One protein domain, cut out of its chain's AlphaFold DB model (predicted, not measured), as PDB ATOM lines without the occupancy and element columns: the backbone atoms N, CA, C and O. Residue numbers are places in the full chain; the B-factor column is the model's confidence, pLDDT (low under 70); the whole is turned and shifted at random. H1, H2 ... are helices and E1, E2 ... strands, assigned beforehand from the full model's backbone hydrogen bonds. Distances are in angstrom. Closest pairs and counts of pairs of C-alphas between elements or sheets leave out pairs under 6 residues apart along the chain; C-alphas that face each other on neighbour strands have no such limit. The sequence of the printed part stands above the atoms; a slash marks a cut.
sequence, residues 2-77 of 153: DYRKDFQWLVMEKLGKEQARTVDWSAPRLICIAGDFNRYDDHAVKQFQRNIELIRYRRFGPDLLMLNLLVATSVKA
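Overview. This is residues 2 to 77 of the 153 residues of the protein "DUF5655 domain-containing protein" of Bradyrhizobium sp. (strain ORS 278) (UniProt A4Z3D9). Two separate parts are joined by one link: a helix pair, H1 and H2, and a strongly twisted three-strand sheet with H3 packed on one face. The 76 printed residues run H1 H2 E1 H3 E2 E3; the sheet, ordered E1 E2 E3, is mixed, and the class is mixed, helices and strands. The whole is loose, radius of gyration of the C-alphas 15.4 A, spanning 38 by 35 by 18 A.

Arrangement. H1, residues 4 to 15, touches H2, residues 17 to 21, with residues 8 to 12 alone; the closest C-alphas, Met 12 and Ala 20, are 5.1 A apart. Neither is on the sheet. E1, residues 29 to 34, is parallel to E2, residues 51 to 60; N 32 and O 53 are 2.8 A apart. E2 and E3, residues 64 to 73, form an antiparallel hairpin; N 56 and O 68 are 2.8 A apart. H3, residues 39 to 47, is on the sheet, over E2 and E3, height 9.4 A; its closest C-alphas to E2 are Val 45 and Ile 52, 6.5 A. E1, H3, E2 form a strand-helix-strand unit, parallel neighbours with a helix between, its crossover right-handed. In H1, H2 and H3 every O i to N i+4 pair is within hydrogen-bond range.

Along the chain. H1 begins at C-alpha 4 (239.500, 192.908, 229.962) and is 15.9 A long. E2 is 29.2 A; E3, 27.1 A, ends at C-alpha 73 (238.193, 172.709, 231.704).

Size, cuts and confidence. The printed part has no cut and no long link. Residues 2, 49 and 76 to 77 have pLDDT under 70.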
ATOM      1  N   ASP A   2     235.008 191.099 233.052       64.81
ATOM      2  CA  ASP A   2     235.083 192.401 233.735       64.81
ATOM      3  C   ASP A   2     236.516 192.947 233.851       64.81
ATOM      4  O   ASP A   2     236.703 194.150 233.946       64.81
ATOM      5  N   TYR A   3     237.529 192.095 233.666       77.69
ATOM      6  CA  TYR A   3     238.953 192.449 233.768       77.69
ATOM      7  C   TYR A   3     239.658 192.683 232.421       77.69
ATOM      8  O   TYR A   3     240.884 192.742 232.352       77.69
ATOM      9  N   ARG A   4     238.910 192.775 231.310       84.62
ATOM     10  CA  ARG A   4     239.500 192.908 229.962       84.62
ATOM     11  C   ARG A   4     240.391 194.150 229.841       84.62
ATOM     12  O   ARG A   4     241.474 194.068 229.273       84.62
ATOM     13  N   LYS A   5     239.924 195.288 230.367       86.00
ATOM     14  CA  LYS A   5     240.654 196.563 230.309       86.00
ATOM     15  C   LYS A   5     241.905 196.536 231.182       86.00
ATOM     16  O   LYS A   5     242.952 196.960 230.711       86.00
ATOM     17  N   ASP A   6     241.810 195.970 232.381       89.88
ATOM     18  CA  ASP A   6     242.936 195.883 233.317       89.88
ATOM     19  C   ASP A   6     244.058 195.006 232.756       89.88
ATOM     20  O   ASP A   6     245.222 195.400 232.752       89.88
ATOM     21  N   PHE A   7     243.712 193.846 232.186       89.69
ATOM     22  CA  PHE A   7     244.701 192.985 231.539       89.69
ATOM     23  C   PHE A   7     245.305 193.645 230.295       89.69
ATOM     24  O   PHE A   7     246.514 193.588 230.090       89.69
ATOM     25  N   GLN A   8     244.494 194.316 229.471       90.94
ATOM     26  CA  GLN A   8     245.007 195.017 228.294       90.94
ATOM     27  C   GLN A   8     245.937 196.178 228.672       90.94
ATOM     28  O   GLN A   8     246.947 196.393 228.002       90.94
ATOM     29  N   TRP A   9     245.624 196.893 229.755       94.00
ATOM     30  CA  TRP A   9     246.490 197.924 230.317       94.00
ATOM     31  C   TRP A   9     247.819 197.338 230.791       94.00
ATOM     32  O   TRP A   9     248.872 197.850 230.425       94.00
ATOM     33  N   LEU A  10     247.784 196.221 231.522       94.19
ATOM     34  CA  LEU A  10     248.989 195.531 231.979       94.19
ATOM     35  C   LEU A  10     249.876 195.081 230.806       94.19
ATOM     36  O   LEU A  10     251.092 195.259 230.843       94.19
ATOM     37  N   VAL A  11     249.280 194.528 229.744       94.44
ATOM     38  CA  VAL A  11     250.014 194.155 228.524       94.44
ATOM     39  C   VAL A  11     250.632 195.388 227.873       94.44
ATOM     40  O   VAL A  11     251.790 195.345 227.474       94.44
ATOM     41  N   MET A  12     249.897 196.498 227.801       95.50
ATOM     42  CA  MET A  12     250.427 197.747 227.261       95.50
ATOM     43  C   MET A  12     251.613 198.266 228.083       95.50
ATOM     44  O   MET A  12     252.611 198.676 227.497       95.50
ATOM     45  N   GLU A  13     251.527 198.219 229.412       97.19
ATOM     46  CA  GLU A  13     252.588 198.661 230.322       97.19
ATOM     47  C   GLU A  13     253.847 197.785 230.216       97.19
ATOM     48  O   GLU A  13     254.962 198.300 230.218       97.19
ATOM     49  N   LYS A  14     253.685 196.459 230.116       96.88
ATOM     50  CA  LYS A  14     254.808 195.507 230.148       96.88
ATOM     51  C   LYS A  14     255.392 195.178 228.779       96.88
ATOM     52  O   LYS A  14     256.589 194.925 228.685       96.88
ATOM     53  N   LEU A  15     254.556 195.125 227.745       96.06
ATOM     54  CA  LEU A  15     254.912 194.625 226.412       96.06
ATOM     55  C   LEU A  15     254.685 195.653 225.299       96.06
ATOM     56  O   LEU A  15     255.133 195.425 224.182       96.06
ATOM     57  N   GLY A  16     254.029 196.779 225.586       95.75
ATOM     58  CA  GLY A  16     253.794 197.849 224.623       95.75
ATOM     59  C   GLY A  16     252.434 197.790 223.923       95.75
ATOM     60  O   GLY A  16     251.658 196.834 224.008       95.75
ATOM     61  N   LYS A  17     252.120 198.883 223.224       94.94
ATOM     62  CA  LYS A  17     250.795 199.137 222.639       94.94
ATOM     63  C   LYS A  17     250.440 198.192 221.491       94.94
ATOM     64  O   LYS A  17     249.273 197.829 221.355       94.94
ATOM     65  N   GLU A  18     251.420 197.794 220.685       95.00
ATOM     66  CA  GLU A  18     251.187 196.888 219.555       95.00
ATOM     67  C   GLU A  18     250.810 195.487 220.051       95.00
ATOM     68  O   GLU A  18     249.786 194.945 219.644       95.00
ATOM     69  N   GLN A  19     251.524 194.957 221.047       93.75
ATOM     70  CA  GLN A  19     251.210 193.676 221.689       93.75
ATOM     71  C   GLN A  19     249.844 193.709 222.393       93.75
ATOM     72  O   GLN A  19     249.085 192.743 222.343       93.75
ATOM     73  N   ALA A  20     249.475 194.840 223.003       93.38
ATOM     74  CA  ALA A  20     248.156 195.006 223.615       93.38
ATOM     75  C   ALA A  20     246.998 194.968 222.597       93.38
ATOM     76  O   ALA A  20     245.865 194.642 222.967       93.38
ATOM     77  N   ARG A  21     247.254 195.294 221.322       90.75
ATOM     78  CA  ARG A  21     246.267 195.205 220.231       90.75
ATOM     79  C   ARG A  21     246.124 193.791 219.677       90.75
ATOM     80  O   ARG A  21     245.039 193.452 219.215       90.75
ATOM     81  N   THR A  22     247.170 192.969 219.759       92.56
ATOM     82  CA  THR A  22     247.157 191.581 219.268       92.56
ATOM     83  C   THR A  22     246.558 190.583 220.260       92.56
ATOM     84  O   THR A  22     246.526 189.391 219.972       92.56
ATOM     85  N   VAL A  23     246.103 191.028 221.438       89.06
ATOM     86  CA  VAL A  23     245.472 190.140 222.424       89.06
ATOM     87  C   VAL A  23     244.175 189.573 221.851       89.06
ATOM     88  O   VAL A  23     243.218 190.310 221.598       89.06
ATOM     89  N   ASP A  24     244.129 188.251 221.699       87.69
ATOM     90  CA  ASP A  24     242.919 187.537 221.315       87.69
ATOM     91  C   ASP A  24     241.984 187.358 222.523       87.69
ATOM     92  O   ASP A  24     242.357 186.833 223.572       87.69
ATOM     93  N   TRP A  25     240.739 187.799 222.355       86.12
ATOM     94  CA  TRP A  25     239.683 187.732 223.366       86.12
ATOM     95  C   TRP A  25     238.585 186.727 223.019       86.12
ATOM     96  O   TRP A  25     237.587 186.654 223.741       86.12
ATOM     97  N   SER A  26     238.719 186.001 221.908       83.56
ATOM     98  CA  SER A  26     237.726 185.036 221.436       83.56
ATOM     99  C   SER A  26     237.613 183.831 222.374       83.56
ATOM    100  O   SER A  26     236.504 183.394 222.685       83.56
ATOM    101  N   ALA A  27     238.748 183.351 222.888       81.38
ATOM    102  CA  ALA A  27     238.839 182.180 223.753       81.38
ATOM    103  C   ALA A  27     239.881 182.374 224.878       81.38
ATOM    104  O   ALA A  27     240.888 181.664 224.921       81.38
ATOM    105  N   PRO A  28     239.672 183.328 225.807       84.00
ATOM    106  CA  PRO A  28     240.614 183.589 226.891       84.00
ATOM    107  C   PRO A  28     240.777 182.353 227.788       84.00
ATOM    108  O   PRO A  28     239.786 181.734 228.185       84.00
ATOM    109  N   ARG A  29     242.027 182.024 228.127       85.44
ATOM    110  CA  ARG A  29     242.412 180.879 228.967       85.44
ATOM    111  C   ARG A  29     243.074 181.375 230.251       85.44
ATOM    112  O   ARG A  29     243.967 182.216 230.193       85.44
ATOM    113  N   LEU A  30     242.641 180.852 231.394       86.56
ATOM    114  CA  LEU A  30     243.257 181.088 232.699       86.56
ATOM    115  C   LEU A  30     244.110 179.878 233.080       86.56
ATOM    116  O   LEU A  30     243.606 178.760 233.105       86.56
ATOM    117  N   ILE A  31     245.383 180.099 233.398       89.75
ATOM    118  CA  ILE A  31     246.292 179.048 233.865       89.75
ATOM    119  C   ILE A  31     246.741 179.417 235.276       89.75
ATOM    120  O   ILE A  31     247.421 180.426 235.467       89.75
ATOM    121  N   CYS A  32     246.365 178.604 236.258       91.38
ATOM    122  CA  CYS A  32     246.785 178.754 237.646       91.38
ATOM    123  C   CYS A  32     247.932 177.785 237.930       91.38
ATOM    124  O   CYS A  32     247.788 176.579 237.730       91.38
ATOM    125  N   ILE A  33     249.062 178.303 238.416       93.75
ATOM    126  CA  ILE A  33     250.259 177.507 238.710       93.75
ATOM    127  C   ILE A  33     250.587 177.629 240.199       93.75
ATOM    128  O   ILE A  33     250.861 178.725 240.681       93.75
ATOM    129  N   ALA A  34     250.563 176.511 240.927       94.12
ATOM    130  CA  ALA A  34     250.792 176.486 242.373       94.12
ATOM    131  C   ALA A  34     251.524 175.211 242.820       94.12
ATOM    132  O   ALA A  34     251.611 174.237 242.072       94.12
ATOM    133  N   GLY A  35     252.081 175.220 244.036       93.75
ATOM    134  CA  GLY A  35     252.770 174.052 244.597       93.75
ATOM    135  C   GLY A  35     251.804 172.917 244.945       93.75
ATOM    136  O   GLY A  35     252.163 171.744 244.845       93.75
ATOM    137  N   ASP A  36     250.562 173.262 245.292       93.06
ATOM    138  CA  ASP A  36     249.482 172.302 245.479       93.06
ATOM    139  C   ASP A  36     248.097 172.930 245.250       93.06
ATOM    140  O   ASP A  36     247.960 174.153 245.279       93.06
ATOM    141  N   PHE A  37     247.093 172.077 245.037       91.88
ATOM    142  CA  PHE A  37     245.673 172.417 244.933       91.88
ATOM    143  C   PHE A  37     244.865 171.447 245.792       91.88
ATOM    144  O   PHE A  37     245.132 170.244 245.815       91.88
ATOM    145  N   ASN A  38     243.859 171.964 246.484       91.56
ATOM    146  CA  ASN A  38     242.932 171.167 247.269       91.56
ATOM    147  C   ASN A  38     241.671 170.822 246.448       91.56
ATOM    148  O   ASN A  38     241.458 171.305 245.335       91.56
ATOM    149  N   ARG A  39     240.794 169.981 247.008       87.94
ATOM    150  CA  ARG A  39     239.545 169.566 246.340       87.94
ATOM    151  C   ARG A  39     238.609 170.731 245.996       87.94
ATOM    152  O   ARG A  39     237.869 170.647 245.024       87.94
ATOM    153  N   TYR A  40     238.614 171.800 246.791       88.38
ATOM    154  CA  TYR A  40     237.757 172.961 246.562       88.38
ATOM    155  C   TYR A  40     238.196 173.730 245.315       88.38
ATOM    156  O   TYR A  40     237.332 174.210 244.587       88.38
ATOM    157  N   ASP A  41     239.498 173.766 245.022       87.06
ATOM    158  CA  ASP A  41     240.037 174.385 243.806       87.06
ATOM    159  C   ASP A  41     239.545 173.654 242.545       87.06
ATOM    160  O   ASP A  41     239.062 174.288 241.605       87.06
ATOM    161  N   ASP A  42     239.583 172.317 242.544       83.81
ATOM    162  CA  ASP A  42     239.055 171.493 241.442       83.81
ATOM    163  C   ASP A  42     237.543 171.707 241.247       83.81
ATOM    164  O   ASP A  42     237.067 171.962 240.136       83.81
ATOM    165  N   HIS A  43     236.771 171.677 242.338       84.50
ATOM    166  CA  HIS A  43     235.331 171.935 242.279       84.50
ATOM    167  C   HIS A  43     235.005 173.341 241.766       84.50
ATOM    168  O   HIS A  43     234.114 173.488 240.926       84.50
ATOM    169  N   ALA A  44     235.729 174.364 242.226       83.38
ATOM    170  CA  ALA A  44     235.529 175.740 241.791       83.38
ATOM    171  C   ALA A  44     235.776 175.886 240.284       83.38
ATOM    172  O   ALA A  44     234.961 176.475 239.572       83.38
ATOM    173  N   VAL A  45     236.852 175.283 239.771       84.81
ATOM    174  CA  VAL A  45     237.176 175.315 238.339       84.81
ATOM    175  C   VAL A  45     236.114 174.621 237.489       84.81
ATOM    176  O   VAL A  45     235.760 175.131 236.428       84.81
ATOM    177  N   LYS A  46     235.548 173.506 237.960       82.00
ATOM    178  CA  LYS A  46     234.468 172.790 237.257       82.00
ATOM    179  C   LYS A  46     233.146 173.560 237.221       82.00
ATOM    180  O   LYS A  46     232.382 173.403 236.272       82.00
ATOM    181  N   GLN A  47     232.864 174.383 238.232       80.56
ATOM    182  CA  GLN A  47     231.665 175.229 238.270       80.56
ATOM    183  C   GLN A  47     231.795 176.470 237.381       80.56
ATOM    184  O   GLN A  47     230.800 176.979 236.860       80.56
ATOM    185  N   PHE A  48     233.019 176.948 237.169       74.25
ATOM    186  CA  PHE A  48     233.282 178.035 236.241       74.25
ATOM    187  C   PHE A  48     233.213 177.535 234.793       74.25
ATOM    188  O   PHE A  48     234.086 176.817 234.318       74.25
ATOM    189  N   GLN A  49     232.204 177.986 234.043       66.06
ATOM    190  CA  GLN A  49     232.087 177.754 232.597       66.06
ATOM    191  C   GLN A  49     233.110 178.592 231.807       66.06
ATOM    192  O   GLN A  49     232.751 179.463 231.012       66.06
ATOM    193  N   ARG A  50     234.405 178.369 232.037       77.50
ATOM    194  CA  ARG A  50     235.513 179.041 231.343       77.50
ATOM    195  C   ARG A  50     236.651 178.068 231.068       77.50
ATOM    196  O   ARG A  50     236.710 176.997 231.658       77.50
ATOM    197  N   ASN A  51     237.563 178.474 230.186       84.50
ATOM    198  CA  ASN A  51     238.781 177.725 229.894       84.50
ATOM    199  C   ASN A  51     239.785 177.945 231.030       84.50
ATOM    200  O   ASN A  51     240.458 178.980 231.051       84.50
ATOM    201  N   ILE A  52     239.845 177.024 231.992       88.12
ATOM    202  CA  ILE A  52     240.718 177.135 233.165       88.12
ATOM    203  C   ILE A  52     241.560 175.870 233.311       88.12
ATOM    204  O   ILE A  52     241.070 174.752 233.153       88.12
ATOM    205  N   GLU A  53     242.831 176.053 233.651       89.25
ATOM    206  CA  GLU A  53     243.752 174.964 233.943       89.25
ATOM    207  C   GLU A  53     244.457 175.153 235.278       89.25
ATOM    208  O   GLU A  53     244.892 176.256 235.616       89.25
ATOM    209  N   LEU A  54     244.599 174.051 236.012       91.25
ATOM    210  CA  LEU A  54     245.365 173.981 237.251       91.25
ATOM    211  C   LEU A  54     246.633 173.163 237.006       91.25
ATOM    212  O   LEU A  54     246.553 171.975 236.691       91.25
ATOM    213  N   ILE A  55     247.799 173.789 237.160       92.19
ATOM    214  CA  ILE A  55     249.109 173.154 236.979       92.19
ATOM    215  C   ILE A  55     249.849 173.134 238.312       92.19
ATOM    216  O   ILE A  55     250.221 174.175 238.857       92.19
ATOM    217  N   ARG A  56     250.103 171.936 238.837       93.06
ATOM    218  CA  ARG A  56     250.939 171.746 240.021       93.06
ATOM    219  C   ARG A  56     252.404 171.782 239.619       93.06
ATOM    220  O   ARG A  56     252.813 171.006 238.758       93.06
ATOM    221  N   TYR A  57     253.211 172.610 240.274       94.94
ATOM    222  CA  TYR A  57     254.661 172.547 240.119       94.94
ATOM    223  C   TYR A  57     255.317 171.756 241.257       94.94
ATOM    224  O   TYR A  57     254.913 171.855 242.413       94.94
ATOM    225  N   ARG A  58     256.364 170.988 240.946       94.06
ATOM    226  CA  ARG A  58     257.283 170.405 241.937       94.06
ATOM    227  C   ARG A  58     258.719 170.692 241.534       94.06
ATOM    228  O   ARG A  58     259.080 170.493 240.380       94.06
ATOM    229  N   ARG A  59     259.531 171.149 242.485       93.50
ATOM    230  CA  ARG A  59     260.971 171.345 242.287       93.50
ATOM    231  C   ARG A  59     261.731 170.111 242.755       93.50
ATOM    232  O   ARG A  59     261.442 169.591 243.830       93.50
ATOM    233  N   PHE A  60     262.701 169.678 241.964       94.31
ATOM    234  CA  PHE A  60     263.638 168.618 242.309       94.31
ATOM    235  C   PHE A  60     265.047 169.213 242.294       94.31
ATOM    236  O   PHE A  60     265.647 169.417 241.242       94.31
ATOM    237  N   GLY A  61     265.555 169.550 243.478       93.12
ATOM    238  CA  GLY A  61     266.791 170.324 243.581       93.12
ATOM    239  C   GLY A  61     266.651 171.740 242.992       93.12
ATOM    240  O   GLY A  61     265.532 172.259 242.899       93.12
ATOM    241  N   PRO A  62     267.774 172.387 242.638       92.31
ATOM    242  CA  PRO A  62     267.772 173.765 242.144       92.31
ATOM    243  C   PRO A  62     267.342 173.893 240.675       92.31
ATOM    244  O   PRO A  62     266.753 174.912 240.317       92.31
ATOM    245  N   ASP A  63     267.576 172.864 239.854       93.81
ATOM    246  CA  ASP A  63     267.531 173.003 238.389       93.81
ATOM    247  C   ASP A  63     266.326 172.333 237.722       93.81
ATOM    248  O   ASP A  63     265.992 172.648 236.580       93.81
ATOM    249  N   LEU A  64     265.656 171.402 238.407       94.62
ATOM    250  CA  LEU A  64     264.563 170.639 237.810       94.62
ATOM    251  C   LEU A  64     263.212 171.114 238.345       94.62
ATOM    252  O   LEU A  64     262.960 171.151 239.551       94.62
ATOM    253  N   LEU A  65     262.311 171.429 237.417       92.50
ATOM    254  CA  LEU A  65     260.925 171.783 237.689       92.50
ATOM    255  C   LEU A  65     260.011 170.847 236.901       92.50
ATOM    256  O   LEU A  65     260.042 170.820 235.674       92.50
ATOM    257  N   MET A  66     259.165 170.111 237.609       91.00
ATOM    258  CA  MET A  66     258.075 169.351 237.015       91.00
ATOM    259  C   MET A  66     256.801 170.183 237.053       91.00
ATOM    260  O   MET A  66     256.455 170.741 238.094       91.00
ATOM    261  N   LEU A  67     256.091 170.220 235.930       91.50
ATOM    262  CA  LEU A  67     254.763 170.806 235.803       91.50
ATOM    263  C   LEU A  67     253.777 169.680 235.512       91.50
ATOM    264  O   LEU A  67     253.953 168.950 234.543       91.50
ATOM    265  N   ASN A  68     252.762 169.538 236.356       88.56
ATOM    266  CA  ASN A  68     251.741 168.511 236.222       88.56
ATOM    267  C   ASN A  68     250.363 169.163 236.058       88.56
ATOM    268  O   ASN A  68     249.925 169.904 236.939       88.56
ATOM    269  N   LEU A  69     249.693 168.897 234.938       88.25
ATOM    270  CA  LEU A  69     248.340 169.376 234.671       88.25
ATOM    271  C   LEU A  69     247.336 168.539 235.476       88.25
ATOM    272  O   LEU A  69     247.160 167.357 235.210       88.25
ATOM    273  N   LEU A  70     246.678 169.149 236.462       86.12
ATOM    274  CA  LEU A  70     245.723 168.454 237.330       86.12
ATOM    275  C   LEU A  70     244.294 168.498 236.792       86.12
ATOM    276  O   LEU A  70     243.564 167.514 236.857       86.12
ATOM    277  N   VAL A  71     243.879 169.668 236.308       83.00
ATOM    278  CA  VAL A  71     242.514 169.933 235.850       83.00
ATOM    279  C   VAL A  71     242.604 170.793 234.605       83.00
ATOM    280  O   VAL A  71     243.327 171.789 234.602       83.00
ATOM    281  N   ALA A  72     241.853 170.426 233.571       81.06
ATOM    282  CA  ALA A  72     241.655 171.249 232.390       81.06
ATOM    283  C   ALA A  72     240.166 171.288 232.048       81.06
ATOM    284  O   ALA A  72     239.584 170.277 231.654       81.06
ATOM    285  N   THR A  73     239.546 172.456 232.198       79.94
ATOM    286  CA  THR A  73     238.193 172.709 231.704       79.94
ATOM    287  C   THR A  73     238.281 173.477 230.396       79.94
ATOM    288  O   THR A  73     239.033 174.439 230.258       79.94
ATOM    289  N   SER A  74     237.517 173.030 229.402       71.88
ATOM    290  CA  SER A  74     237.406 173.701 228.112       71.88
ATOM    291  C   SER A  74     235.937 173.906 227.801       71.88
ATOM    292  O   SER A  74     235.176 172.951 227.662       71.88
ATOM    293  N   VAL A  75     235.545 175.159 227.638       70.06
ATOM    294  CA  VAL A  75     234.264 175.540 227.061       70.06
ATOM    295  C   VAL A  75     234.490 175.745 225.572       70.06
ATOM    296  O   VAL A  75     235.408 176.461 225.166       70.06
ATOM    297  N   LYS A  76     233.677 175.088 224.734       60.84
ATOM    298  CA  LYS A  76     233.690 175.356 223.292       60.84
ATOM    299  C   LYS A  76     233.482 176.854 223.106       60.84
ATOM    300  O   LYS A  76     232.480 177.388 223.577       60.84
ATOM    301  N   ALA A  77     234.427 177.515 222.441       53.66
ATOM    302  CA  ALA A  77     234.246 178.901 222.054       53.66
ATOM    303  C   ALA A  77     232.931 178.991 221.275       53.66
ATOM    304  O   ALA A  77     232.754 178.316 220.257       53.66
TER     305      ALA A  77